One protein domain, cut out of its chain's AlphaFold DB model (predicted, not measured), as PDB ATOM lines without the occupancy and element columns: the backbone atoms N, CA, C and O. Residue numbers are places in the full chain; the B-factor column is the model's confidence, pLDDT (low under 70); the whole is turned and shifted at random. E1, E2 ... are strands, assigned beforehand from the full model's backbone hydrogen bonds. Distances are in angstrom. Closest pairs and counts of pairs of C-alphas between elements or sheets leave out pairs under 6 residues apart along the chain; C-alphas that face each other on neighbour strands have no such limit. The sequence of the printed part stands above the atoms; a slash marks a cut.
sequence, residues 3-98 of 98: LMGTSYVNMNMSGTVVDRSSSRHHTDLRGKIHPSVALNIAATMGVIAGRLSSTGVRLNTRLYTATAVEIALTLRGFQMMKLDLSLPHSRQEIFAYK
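What this domain is: This is residues 3 to 98 of the 98 residues of the protein "(diamondback moth) hypothetical protein" of Plutella xylostella (UniProt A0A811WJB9). The model is one long, narrow, twisted ribbon of antiparallel strands, a rod in outline, built on the long hairpin of E1 and E2. E3 and then E4 follow each other along the other side of E2, and two short edge strands, E5 beside E4 and E6 beside E3, add to the ribbon's width. The printed part has 96 residues with six named strands, E1 to E6 in order along the chain, and no named helix; the class is all strand. The whole is extended, with a radius of gyration of the C-alphas of 23.7 A and spans of 82 by 21 by 19 A.

How they stand to each other: E1, residues 3 to 21, and E2, residues 26 to 49, form an antiparallel hairpin at 173 degrees, with N 10 and O 38 within hydrogen-bond range at 2.8 A. E3, residues 53 to 66, continues the meander E1 E2 E3, each strand the antiparallel neighbour of the one before; N 41 and O 61 are 2.8 A apart. E3 runs on into E4, residues 69 to 76, across a break of 2 residues, at 30 degrees. E2 has three neighbours in this branched sheet: E1 on one side, and on the other side E3 beside residues 36 to 49 and E4 beside residues 26 to 33, where N 31 and O 71 are 2.7 A apart. E5, residues 80 to 86, forms a hairpin with E4, with N 74 and O 82 at 2.8 A. E6, residues 92 to 97, is the antiparallel neighbour of E3, with N 94 and O 64 at 3.0 A. E5 and E6 are apart.

Where its parts are: E1 begins at C-alpha 3 (191.292, 222.816, 272.400) and is 58.6 A long. E2, the longest strand, measures 74.6 A, and E3 43.3 A. E4 measures 22.7 A, E5 19.5 A and E6 15.4 A, ending at C-alpha 97 (191.433, 238.384, 259.385).

The domain as a whole: The C-alphas of Ser 23 and Arg 51, the two farthest apart, are 82.4 A apart. The printed part has no cut, and its five links between named strands are tight. Mean pLDDT of the printed part is 73.4; residues 21 to 26, 48 to 55 and 88 to 98 are under 70.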
ATOM      1  N   LEU A   3     190.537 222.106 273.428       70.25
ATOM      2  CA  LEU A   3     191.292 222.816 272.400       70.25
ATOM      3  C   LEU A   3     191.269 221.944 271.148       70.25
ATOM      4  O   LEU A   3     191.714 220.799 271.182       70.25
ATOM      5  N   MET A   4     190.746 222.486 270.055       76.88
ATOM      6  CA  MET A   4     190.778 221.844 268.744       76.88
ATOM      7  C   MET A   4     191.349 222.829 267.737       76.88
ATOM      8  O   MET A   4     190.893 223.971 267.657       76.88
ATOM      9  N   GLY A   5     192.349 222.388 266.982       80.12
ATOM     10  CA  GLY A   5     192.988 223.172 265.935       80.12
ATOM     11  C   GLY A   5     193.038 222.388 264.633       80.12
ATOM     12  O   GLY A   5     193.300 221.187 264.645       80.12
ATOM     13  N   THR A   6     192.796 223.063 263.517       80.56
ATOM     14  CA  THR A   6     193.023 222.534 262.175       80.56
ATOM     15  C   THR A   6     193.834 223.534 261.369       80.56
ATOM     16  O   THR A   6     193.669 224.751 261.492       80.56
ATOM     17  N   SER A   7     194.728 223.020 260.534       80.19
ATOM     18  CA  SER A   7     195.441 223.819 259.551       80.19
ATOM     19  C   SER A   7     195.431 223.104 258.211       80.19
ATOM     20  O   SER A   7     195.462 221.875 258.147       80.19
ATOM     21  N   TYR A   8     195.355 223.873 257.132       81.06
ATOM     22  CA  TYR A   8     195.554 223.341 255.793       81.06
ATOM     23  C   TYR A   8     196.341 224.318 254.934       81.06
ATOM     24  O   TYR A   8     196.195 225.539 255.043       81.06
ATOM     25  N   VAL A   9     197.177 223.741 254.076       82.69
ATOM     26  CA  VAL A   9     197.983 224.449 253.086       82.69
ATOM     27  C   VAL A   9     197.558 223.946 251.718       82.69
ATOM     28  O   VAL A   9     197.611 222.748 251.453       82.69
ATOM     29  N   ASN A  10     197.126 224.857 250.859       82.12
ATOM     30  CA  ASN A  10     196.892 224.582 249.453       82.12
ATOM     31  C   ASN A  10     197.960 225.322 248.650       82.12
ATOM     32  O   ASN A  10     198.045 226.544 248.734       82.12
ATOM     33  N   MET A  11     198.788 224.583 247.922       80.94
ATOM     34  CA  MET A  11     199.818 225.130 247.047       80.94
ATOM     35  C   MET A  11     199.495 224.724 245.614       80.94
ATOM     36  O   MET A  11     199.317 223.542 245.327       80.94
ATOM     37  N   ASN A  12     199.448 225.702 244.719       81.81
ATOM     38  CA  ASN A  12     199.252 225.486 243.296       81.81
ATOM     39  C   ASN A  12     200.330 226.243 242.518       81.81
ATOM     40  O   ASN A  12     200.559 227.427 242.754       81.81
ATOM     41  N   MET A  13     201.003 225.554 241.601       81.44
ATOM     42  CA  MET A  13     202.055 226.103 240.757       81.44
ATOM     43  C   MET A  13     201.695 225.822 239.305       81.44
ATOM     44  O   MET A  13     201.557 224.672 238.901       81.44
ATOM     45  N   SER A  14     201.563 226.883 238.520       79.50
ATOM     46  CA  SER A  14     201.326 226.782 237.080       79.50
ATOM     47  C   SER A  14     202.442 227.479 236.317       79.50
ATOM     48  O   SER A  14     203.113 228.355 236.858       79.50
ATOM     49  N   GLY A  15     202.692 227.096 235.072       80.12
ATOM     50  CA  GLY A  15     203.739 227.742 234.299       80.12
ATOM     51  C   GLY A  15     203.798 227.308 232.850       80.12
ATOM     52  O   GLY A  15     203.209 226.305 232.456       80.12
ATOM     53  N   THR A  16     204.527 228.086 232.061       82.44
ATOM     54  CA  THR A  16     204.773 227.837 230.640       82.44
ATOM     55  C   THR A  16     206.260 227.938 230.366       82.44
ATOM     56  O   THR A  16     206.894 228.889 230.827       82.44
ATOM     57  N   VAL A  17     206.798 227.009 229.583       81.00
ATOM     58  CA  VAL A  17     208.181 227.051 229.101       81.00
ATOM     59  C   VAL A  17     208.150 227.199 227.587       81.00
ATOM     60  O   VAL A  17     207.456 226.455 226.901       81.00
ATOM     61  N   VAL A  18     208.889 228.177 227.077       81.31
ATOM     62  CA  VAL A  18     209.103 228.400 225.651       81.31
ATOM     63  C   VAL A  18     210.588 228.226 225.383       81.31
ATOM     64  O   VAL A  18     211.407 228.976 225.916       81.31
ATOM     65  N   ASP A  19     210.916 227.246 224.550       77.00
ATOM     66  CA  ASP A  19     212.265 227.040 224.033       77.00
ATOM     67  C   ASP A  19     212.373 227.648 222.632       77.00
ATOM     68  O   ASP A  19     211.544 227.387 221.754       77.00
ATOM     69  N   ARG A  20     213.382 228.493 222.427       72.75
ATOM     70  CA  ARG A  20     213.793 228.975 221.110       72.75
ATOM     71  C   ARG A  20     215.235 228.547 220.881       72.75
ATOM     72  O   ARG A  20     216.173 229.254 221.246       72.75
ATOM     73  N   SER A  21     215.394 227.401 220.226       67.94
ATOM     74  CA  SER A  21     216.689 226.953 219.723       67.94
ATOM     75  C   SER A  21     216.936 227.542 218.335       67.94
ATOM     76  O   SER A  21     216.208 227.261 217.383       67.94
ATOM     77  N   SER A  22     217.964 228.382 218.218       62.47
ATOM     78  CA  SER A  22     218.421 228.946 216.948       62.47
ATOM     79  C   SER A  22     219.847 228.463 216.702       62.47
ATOM     80  O   SER A  22     220.814 229.098 217.116       62.47
ATOM     81  N   SER A  23     219.969 227.338 215.990       61.19
ATOM     82  CA  SER A  23     221.222 226.640 215.643       61.19
ATOM     83  C   SER A  23     221.957 225.973 216.821       61.19
ATOM     84  O   SER A  23     221.716 226.276 217.984       61.19
ATOM     85  N   ARG A  24     222.876 225.042 216.500       61.50
ATOM     86  CA  ARG A  24     223.525 224.060 217.404       61.50
ATOM     87  C   ARG A  24     224.213 224.622 218.669       61.50
ATOM     88  O   ARG A  24     224.709 223.828 219.456       61.50
ATOM     89  N   HIS A  25     224.295 225.942 218.848       65.69
ATOM     90  CA  HIS A  25     225.047 226.592 219.929       65.69
ATOM     91  C   HIS A  25     224.298 227.753 220.612       65.69
ATOM     92  O   HIS A  25     224.891 228.423 221.450       65.69
ATOM     93  N   HIS A  26     223.019 228.003 220.307       69.75
ATOM     94  CA  HIS A  26     222.242 229.071 220.954       69.75
ATOM     95  C   HIS A  26     220.862 228.566 221.367       69.75
ATOM     96  O   HIS A  26     220.032 228.228 220.519       69.75
ATOM     97  N   THR A  27     220.623 228.548 222.677       75.44
ATOM     98  CA  THR A  27     219.366 228.091 223.270       75.44
ATOM     99  C   THR A  27     218.843 229.167 224.210       75.44
ATOM    100  O   THR A  27     219.435 229.431 225.257       75.44
ATOM    101  N   ASP A  28     217.719 229.773 223.844       77.19
ATOM    102  CA  ASP A  28     217.022 230.732 224.693       77.19
ATOM    103  C   ASP A  28     215.785 230.064 225.297       77.19
ATOM    104  O   ASP A  28     214.790 229.814 224.614       77.19
ATOM    105  N   LEU A  29     215.836 229.807 226.601       80.06
ATOM    106  CA  LEU A  29     214.744 229.240 227.383       80.06
ATOM    107  C   LEU A  29     214.045 230.352 228.164       80.06
ATOM    108  O   LEU A  29     214.645 231.032 228.992       80.06
ATOM    109  N   ARG A  30     212.745 230.533 227.936       80.50
ATOM    110  CA  ARG A  30     211.915 231.451 228.726       80.50
ATOM    111  C   ARG A  30     210.824 230.674 229.439       80.50
ATOM    112  O   ARG A  30     209.949 230.098 228.804       80.50
ATOM    113  N   GLY A  31     210.873 230.678 230.761       79.75
ATOM    114  CA  GLY A  31     209.863 230.120 231.644       79.75
ATOM    115  C   GLY A  31     209.073 231.220 232.346       79.75
ATOM    116  O   GLY A  31     209.623 232.229 232.774       79.75
ATOM    117  N   LYS A  32     207.773 231.018 232.517       82.25
ATOM    118  CA  LYS A  32     206.970 231.777 233.480       82.25
ATOM    119  C   LYS A  32     206.376 230.794 234.463       82.25
ATOM    120  O   LYS A  32     205.778 229.815 234.029       82.25
ATOM    121  N   ILE A  33     206.523 231.054 235.754       81.94
ATOM    122  CA  ILE A  33     205.903 230.270 236.819       81.94
ATOM    123  C   ILE A  33     204.998 231.180 237.649       81.94
ATOM    124  O   ILE A  33     205.309 232.338 237.892       81.94
ATOM    125  N   HIS A  34     203.861 230.656 238.073       81.38
ATOM    126  CA  HIS A  34     202.863 231.334 238.888       81.38
ATOM    127  C   HIS A  34     202.574 230.450 240.104       81.38
ATOM    128  O   HIS A  34     201.614 229.670 240.090       81.38
ATOM    129  N   PRO A  35     203.453 230.467 241.119       78.94
ATOM    130  CA  PRO A  35     203.167 229.866 242.413       78.94
ATOM    131  C   PRO A  35     202.071 230.629 243.179       78.94
ATOM    132  O   PRO A  35     202.039 231.854 243.264       78.94
ATOM    133  N   SER A  36     201.175 229.875 243.801       79.38
ATOM    134  CA  SER A  36     200.130 230.375 244.688       79.38
ATOM    135  C   SER A  36     200.009 229.468 245.903       79.38
ATOM    136  O   SER A  36     200.086 228.243 245.790       79.38
ATOM    137  N   VAL A  37     199.860 230.067 247.079       81.62
ATOM    138  CA  VAL A  37     199.737 229.367 248.353       81.62
ATOM    139  C   VAL A  37     198.601 229.984 249.160       81.62
ATOM    140  O   VAL A  37     198.529 231.198 249.338       81.62
ATOM    141  N   ALA A  38     197.726 229.135 249.683       82.62
ATOM    142  CA  ALA A  38     196.681 229.483 250.628       82.62
ATOM    143  C   ALA A  38     196.891 228.704 251.929       82.62
ATOM    144  O   ALA A  38     196.865 227.473 251.940       82.62
ATOM    145  N   LEU A  39     197.068 229.422 253.031       82.56
ATOM    146  CA  LEU A  39     197.199 228.888 254.379       82.56
ATOM    147  C   LEU A  39     195.965 229.274 255.189       82.56
ATOM    148  O   LEU A  39     195.585 230.440 255.255       82.56
ATOM    149  N   ASN A  40     195.357 228.291 255.839       82.44
ATOM    150  CA  ASN A  40     194.227 228.506 256.729       82.44
ATOM    151  C   ASN A  40     194.502 227.826 258.062       82.44
ATOM    152  O   ASN A  40     194.848 226.647 258.099       82.44
ATOM    153  N   ILE A  41     194.329 228.575 259.142       82.62
ATOM    154  CA  ILE A  41     194.510 228.120 260.517       82.62
ATOM    155  C   ILE A  41     193.215 228.419 261.260       82.62
ATOM    156  O   ILE A  41     192.798 229.572 261.350       82.62
ATOM    157  N   ALA A  42     192.580 227.388 261.808       84.50
ATOM    158  CA  ALA A  42     191.409 227.525 262.656       84.50
ATOM    159  C   ALA A  42     191.688 226.888 264.016       84.50
ATOM    160  O   ALA A  42     192.074 225.726 264.088       84.50
ATOM    161  N   ALA A  43     191.465 227.627 265.099       81.25
ATOM    162  CA  ALA A  43     191.577 227.109 266.457       81.25
ATOM    163  C   ALA A  43     190.338 227.495 267.267       81.25
ATOM    164  O   ALA A  43     189.846 228.618 267.176       81.25
ATOM    165  N   THR A  44     189.810 226.558 268.048       79.69
ATOM    166  CA  THR A  44     188.693 226.797 268.968       79.69
ATOM    167  C   THR A  44     189.099 226.354 270.363       79.69
ATOM    168  O   THR A  44     189.529 225.218 270.564       79.69
ATOM    169  N   MET A  45     188.960 227.265 271.321       76.06
ATOM    170  CA  MET A  45     189.230 227.047 272.737       76.06
ATOM    171  C   MET A  45     187.931 227.218 273.510       76.06
ATOM    172  O   MET A  45     187.283 228.248 273.377       76.06
ATOM    173  N   GLY A  46     187.549 226.222 274.306       72.75
ATOM    174  CA  GLY A  46     186.322 226.249 275.098       72.75
ATOM    175  C   GLY A  46     186.552 225.836 276.547       72.75
ATOM    176  O   GLY A  46     187.191 224.814 276.834       72.75
ATOM    177  N   VAL A  47     185.984 226.614 277.467       71.19
ATOM    178  CA  VAL A  47     185.888 226.291 278.892       71.19
ATOM    179  C   VAL A  47     184.413 226.106 279.233       71.19
ATOM    180  O   VAL A  47     183.603 227.015 279.060       71.19
ATOM    181  N   ILE A  48     184.068 224.912 279.709       65.25
ATOM    182  CA  ILE A  48     182.730 224.595 280.208       65.25
ATOM    183  C   ILE A  48     182.805 224.692 281.732       65.25
ATOM    184  O   ILE A  48     183.470 223.869 282.360       65.25
ATOM    185  N   ALA A  49     182.161 225.703 282.316       57.84
ATOM    186  CA  ALA A  49     182.065 225.882 283.761       57.84
ATOM    187  C   ALA A  49     180.708 225.347 284.256       57.84
ATOM    188  O   ALA A  49     179.767 226.097 284.518       57.84
ATOM    189  N   GLY A  50     180.590 224.018 284.353       63.47
ATOM    190  CA  GLY A  50     179.382 223.353 284.865       63.47
ATOM    191  C   GLY A  50     178.093 223.681 284.087       63.47
ATOM    192  O   GLY A  50     178.132 223.962 282.892       63.47
ATOM    193  N   ARG A  51     176.930 223.632 284.765       55.28
ATOM    194  CA  ARG A  51     175.578 223.825 284.178       55.28
ATOM    195  C   ARG A  51     175.193 225.290 283.879       55.28
ATOM    196  O   ARG A  51     174.058 225.519 283.476       55.28
ATOM    197  N   LEU A  52     176.071 226.268 284.126       54.16
ATOM    198  CA  LEU A  52     175.679 227.684 284.242       54.16
ATOM    199  C   LEU A  52     176.351 228.632 283.238       54.16
ATOM    200  O   LEU A  52     175.776 229.676 282.950       54.16
ATOM    201  N   SER A  53     177.528 228.310 282.688       56.03
ATOM    202  CA  SER A  53     178.166 229.173 281.683       56.03
ATOM    203  C   SER A  53     179.256 228.450 280.887       56.03
ATOM    204  O   SER A  53     180.036 227.666 281.436       56.03
ATOM    205  N   SER A  54     179.331 228.730 279.584       61.62
ATOM    206  CA  SER A  54     180.416 228.289 278.703       61.62
ATOM    207  C   SER A  54     181.043 229.493 278.011       61.62
ATOM    208  O   SER A  54     180.335 230.251 277.347       61.62
ATOM    209  N   THR A  55     182.365 229.627 278.101       65.94
ATOM    210  CA  THR A  55     183.122 230.671 277.397       65.94
ATOM    211  C   THR A  55     183.992 230.014 276.338       65.94
ATOM    212  O   THR A  55     184.701 229.044 276.622       65.94
ATOM    213  N   GLY A  56     183.941 230.528 275.110       70.25
ATOM    214  CA  GLY A  56     184.723 230.013 273.994       70.25
ATOM    215  C   GLY A  56     185.365 231.130 273.180       70.25
ATOM    216  O   GLY A  56     184.766 232.185 272.995       70.25
ATOM    217  N   VAL A  57     186.577 230.884 272.685       73.44
ATOM    218  CA  VAL A  57     187.317 231.762 271.771       73.44
ATOM    219  C   VAL A  57     187.579 230.995 270.481       73.44
ATOM    220  O   VAL A  57     188.049 229.854 270.512       73.44
ATOM    221  N   ARG A  58     187.278 231.620 269.340       79.50
ATOM    222  CA  ARG A  58     187.551 231.078 268.007       79.50
ATOM    223  C   ARG A  58     188.547 231.979 267.288       79.50
ATOM    224  O   ARG A  58     188.286 233.162 267.121       79.50
ATOM    225  N   LEU A  59     189.655 231.399 266.846       79.12
ATOM    226  CA  LEU A  59     190.661 232.029 265.997       79.12
ATOM    227  C   LEU A  59     190.514 231.475 264.576       79.12
ATOM    228  O   LEU A  59     190.473 230.255 264.395       79.12
ATOM    229  N   ASN A  60     190.446 232.348 263.574       82.12
ATOM    230  CA  ASN A  60     190.452 231.954 262.169       82.12
ATOM    231  C   ASN A  60     191.365 232.877 261.356       82.12
ATOM    232  O   ASN A  60     191.013 234.014 261.059       82.12
ATOM    233  N   THR A  61     192.529 232.364 260.974       76.25
ATOM    234  CA  THR A  61     193.524 233.103 260.198       76.25
ATOM    235  C   THR A  61     193.602 232.523 258.798       76.25
ATOM    236  O   THR A  61     193.861 231.327 258.637       76.25
ATOM    237  N   ARG A  62     193.420 233.368 257.779       78.56
ATOM    238  CA  ARG A  62     193.609 232.989 256.376       78.56
ATOM    239  C   ARG A  62     194.645 233.884 255.718       78.56
ATOM    240  O   ARG A  62     194.537 235.107 255.768       78.56
ATOM    241  N   LEU A  63     195.620 233.257 255.080       77.25
ATOM    242  CA  LEU A  63     196.687 233.913 254.346       77.25
ATOM    243  C   LEU A  63     196.692 233.377 252.919       77.25
ATOM    244  O   LEU A  63     196.881 232.181 252.712       77.25
ATOM    245  N   TYR A  64     196.513 234.261 251.945       77.56
ATOM    246  CA  TYR A  64     196.645 233.927 250.531       77.56
ATOM    247  C   TYR A  64     197.807 234.719 249.945       77.56
ATOM    248  O   TYR A  64     197.840 235.943 250.058       77.56
ATOM    249  N   THR A  65     198.746 234.023 249.313       73.44
ATOM    250  CA  THR A  65     199.846 234.623 248.563       73.44
ATOM    251  C   THR A  65     199.854 234.057 247.152       73.44
ATOM    252  O   THR A  65     199.817 232.845 246.948       73.44
ATOM    253  N   ALA A  66     199.863 234.938 246.161       73.88
ATOM    254  CA  ALA A  66     200.083 234.578 244.773       73.88
ATOM    255  C   ALA A  66     201.244 235.415 244.251       73.88
ATOM    256  O   ALA A  66     201.224 236.647 244.334       73.88
ATOM    257  N   THR A  67     202.266 234.739 243.738       72.25
ATOM    258  CA  THR A  67     203.414 235.379 243.110       72.25
ATOM    259  C   THR A  67     203.572 234.816 241.710       72.25
ATOM    260  O   THR A  67     203.420 233.626 241.468       72.25
ATOM    261  N   ALA A  68     203.852 235.686 240.754       74.44
ATOM    262  CA  ALA A  68     204.376 235.252 239.473       74.44
ATOM    263  C   ALA A  68     205.894 235.434 239.506       74.44
ATOM    264  O   ALA A  68     206.414 236.301 240.201       74.44
ATOM    265  N   VAL A  69     206.625 234.573 238.823       80.12
ATOM    266  CA  VAL A  69     208.071 234.674 238.657       80.12
ATOM    267  C   VAL A  69     208.348 234.351 237.200       80.12
ATOM    268  O   VAL A  69     208.010 233.273 236.711       80.12
ATOM    269  N   GLU A  70     208.941 235.292 236.480       80.69
ATOM    270  CA  GLU A  70     209.418 235.050 235.126       80.69
ATOM    271  C   GLU A  70     210.908 234.714 235.182       80.69
ATOM    272  O   GLU A  70     211.707 235.435 235.785       80.69
ATOM    273  N   ILE A  71     211.261 233.592 234.563       82.31
ATOM    274  CA  ILE A  71     212.603 233.028 234.505       82.31
ATOM    275  C   ILE A  71     213.039 233.064 233.043       82.31
ATOM    276  O   ILE A  71     212.469 232.369 232.206       82.31
ATOM    277  N   ALA A  72     214.060 233.841 232.705       82.50
ATOM    278  CA  ALA A  72     214.663 233.807 231.378       82.50
ATOM    279  C   ALA A  72     216.099 233.291 231.482       82.50
ATOM    280  O   ALA A  72     216.954 233.907 232.108       82.50
ATOM    281  N   LEU A  73     216.357 232.145 230.860       81.06
ATOM    282  CA  LEU A  73     217.664 231.516 230.767       81.06
ATOM    283  C   LEU A  73     218.169 231.635 229.324       81.06
ATOM    284  O   LEU A  73     217.594 231.070 228.401       81.06
ATOM    285  N   THR A  74     219.251 232.377 229.124       80.00
ATOM    286  CA  THR A  74     219.935 232.508 227.830       80.00
ATOM    287  C   THR A  74     221.213 231.679 227.877       80.00
ATOM    288  O   THR A  74     222.096 231.957 228.695       80.00
ATOM    289  N   LEU A  75     221.328 230.679 227.004       77.88
ATOM    290  CA  LEU A  75     222.519 229.845 226.848       77.88
ATOM    291  C   LEU A  75     223.162 230.137 225.490       77.88
ATOM    292  O   LEU A  75     222.570 229.895 224.438       77.88
ATOM    293  N   ARG A  76     224.395 230.647 225.510       82.06
ATOM    294  CA  ARG A  76     225.219 230.846 224.310       82.06
ATOM    295  C   ARG A  76     226.405 229.884 224.365       82.06
ATOM    296  O   ARG A  76     227.451 230.191 224.941       82.06
ATOM    297  N   GLY A  77     226.219 228.692 223.808       73.12
ATOM    298  CA  GLY A  77     227.182 227.591 223.834       73.12
ATOM    299  C   GLY A  77     227.600 227.212 225.258       73.12
ATOM    300  O   GLY A  77     226.830 227.353 226.203       73.12
ATOM    301  N   PHE A  78     228.851 226.777 225.423       71.69
ATOM    302  CA  PHE A  78     229.462 226.532 226.740       71.69
ATOM    303  C   PHE A  78     230.071 227.789 227.380       71.69
ATOM    304  O   PHE A  78     230.629 227.717 228.470       71.69
ATOM    305  N   GLN A  79     230.019 228.931 226.693       75.25
ATOM    306  CA  GLN A  79     230.773 230.127 227.075       75.25
ATOM    307  C   GLN A  79     229.952 231.112 227.909       75.25
ATOM    308  O   GLN A  79     230.532 231.886 228.666       75.25
ATOM    309  N   MET A  80     228.620 231.113 227.782       75.62
ATOM    310  CA  MET A  80     227.779 232.078 228.486       75.62
ATOM    311  C   MET A  80     226.439 231.477 228.907       75.62
ATOM    312  O   MET A  80     225.644 231.046 228.073       75.62
ATOM    313  N   MET A  81     226.173 231.537 230.210       82.88
ATOM    314  CA  MET A  81     224.873 231.267 230.816       82.88
ATOM    315  C   MET A  81     224.393 232.541 231.507       82.88
ATOM    316  O   MET A  81     225.077 233.067 232.382       82.88
ATOM    317  N   LYS A  82     223.219 233.040 231.117       83.56
ATOM    318  CA  LYS A  82     222.572 234.186 231.762       83.56
ATOM    319  C   LYS A  82     221.217 233.758 232.303       83.56
ATOM    320  O   LYS A  82     220.382 233.298 231.533       83.56
ATOM    321  N   LEU A  83     221.014 233.927 233.604       85.38
ATOM    322  CA  LEU A  83     219.742 233.697 234.280       85.38
ATOM    323  C   LEU A  83     219.182 235.045 234.738       85.38
ATOM    324  O   LEU A  83     219.770 235.695 235.598       85.38
ATOM    325  N   ASP A  84     218.048 235.442 234.177       83.00
ATOM    326  CA  ASP A  84     217.278 236.603 234.604       83.00
ATOM    327  C   ASP A  84     216.033 236.118 235.361       83.00
ATOM    328  O   ASP A  84     215.205 235.379 234.824       83.00
ATOM    329  N   LEU A  85     215.905 236.537 236.620       80.31
ATOM    330  CA  LEU A  85     214.743 236.280 237.466       80.31
ATOM    331  C   LEU A  85     214.015 237.602 237.670       80.31
ATOM    332  O   LEU A  85     214.604 238.565 238.157       80.31
ATOM    333  N   SER A  86     212.736 237.653 237.318       78.12
ATOM    334  CA  SER A  86     211.920 238.845 237.530       78.12
ATOM    335  C   SER A  86     210.621 238.492 238.239       78.12
ATOM    336  O   SER A  86     209.889 237.593 237.831       78.12
ATOM    337  N   LEU A  87     210.350 239.196 239.337       73.31
ATOM    338  CA  LEU A  87     209.046 239.175 239.981       73.31
ATOM    339  C   LEU A  87     208.216 240.310 239.354       73.31
ATOM    340  O   LEU A  87     208.606 241.475 239.473       73.31
ATOM    341  N   PRO A  88     207.090 240.019 238.684       62.75
ATOM    342  CA  PRO A  88     206.152 241.040 238.270       62.75
ATOM    343  C   PRO A  88     205.566 241.713 239.519       62.75
ATOM    344  O   PRO A  88     205.340 241.087 240.552       62.75
ATOM    345  N   HIS A  89     205.326 243.018 239.418       57.31
ATOM    346  CA  HIS A  89     204.979 243.905 240.539       57.31
ATOM    347  C   HIS A  89     203.664 243.566 241.272       57.31
ATOM    348  O   HIS A  89     203.363 244.157 242.306       57.31
ATOM    349  N   SER A  90     202.866 242.627 240.761       55.91
ATOM    350  CA  SER A  90     201.593 242.225 241.355       55.91
ATOM    351  C   SER A  90     201.808 241.119 242.392       55.91
ATOM    352  O   SER A  90     201.602 239.939 242.120       55.91
ATOM    353  N   ARG A  91     202.236 241.497 243.602       53.84
ATOM    354  CA  ARG A  91     201.996 240.658 244.782       53.84
ATOM    355  C   ARG A  91     200.553 240.862 245.224       53.84
ATOM    356  O   ARG A  91     200.211 241.923 245.737       53.84
ATOM    357  N   GLN A  92     199.712 239.851 245.035       56.25
ATOM    358  CA  GLN A  92     198.412 239.789 245.699       56.25
ATOM    359  C   GLN A  92     198.576 238.984 246.985       56.25
ATOM    360  O   GLN A  92     198.499 237.756 246.992       56.25
ATOM    361  N   GLU A  93     198.854 239.695 248.074       51.41
ATOM    362  CA  GLU A  93     198.755 239.153 249.425       51.41
ATOM    363  C   GLU A  93     197.373 239.542 249.969       51.41
ATOM    364  O   GLU A  93     197.107 240.713 250.240       51.41
ATOM    365  N   ILE A  94     196.456 238.575 250.068       58.25
ATOM    366  CA  ILE A  94     195.144 238.795 250.690       58.25
ATOM    367  C   ILE A  94     195.232 238.268 252.119       58.25
ATOM    368  O   ILE A  94     195.204 237.060 252.369       58.25
ATOM    369  N   PHE A  95     195.335 239.203 253.059       52.25
ATOM    370  CA  PHE A  95     195.221 238.937 254.486       52.25
ATOM    371  C   PHE A  95     193.748 239.048 254.874       52.25
ATOM    372  O   PHE A  95     193.200 240.144 254.958       52.25
ATOM    373  N   ALA A  96     193.081 237.913 255.088       51.47
ATOM    374  CA  ALA A  96     191.714 237.898 255.594       51.47
ATOM    375  C   ALA A  96     191.741 237.517 257.080       51.47
ATOM    376  O   ALA A  96     191.869 236.343 257.435       51.47
ATOM    377  N   TYR A  97     191.630 238.530 257.942       38.22
ATOM    378  CA  TYR A  97     191.433 238.384 259.385       38.22
ATOM    379  C   TYR A  97     189.934 238.512 259.689       38.22
ATOM    380  O   TYR A  97     189.318 239.502 259.287       38.22
ATOM    381  N   LYS A  98     189.326 237.510 260.334       39.09
ATOM    382  CA  LYS A  98     187.920 237.556 260.762       39.09
ATOM    383  C   LYS A  98     187.745 236.933 262.137       39.09
ATOM    384  O   LYS A  98     188.314 235.840 262.349       39.09
TER     385      LYS A  98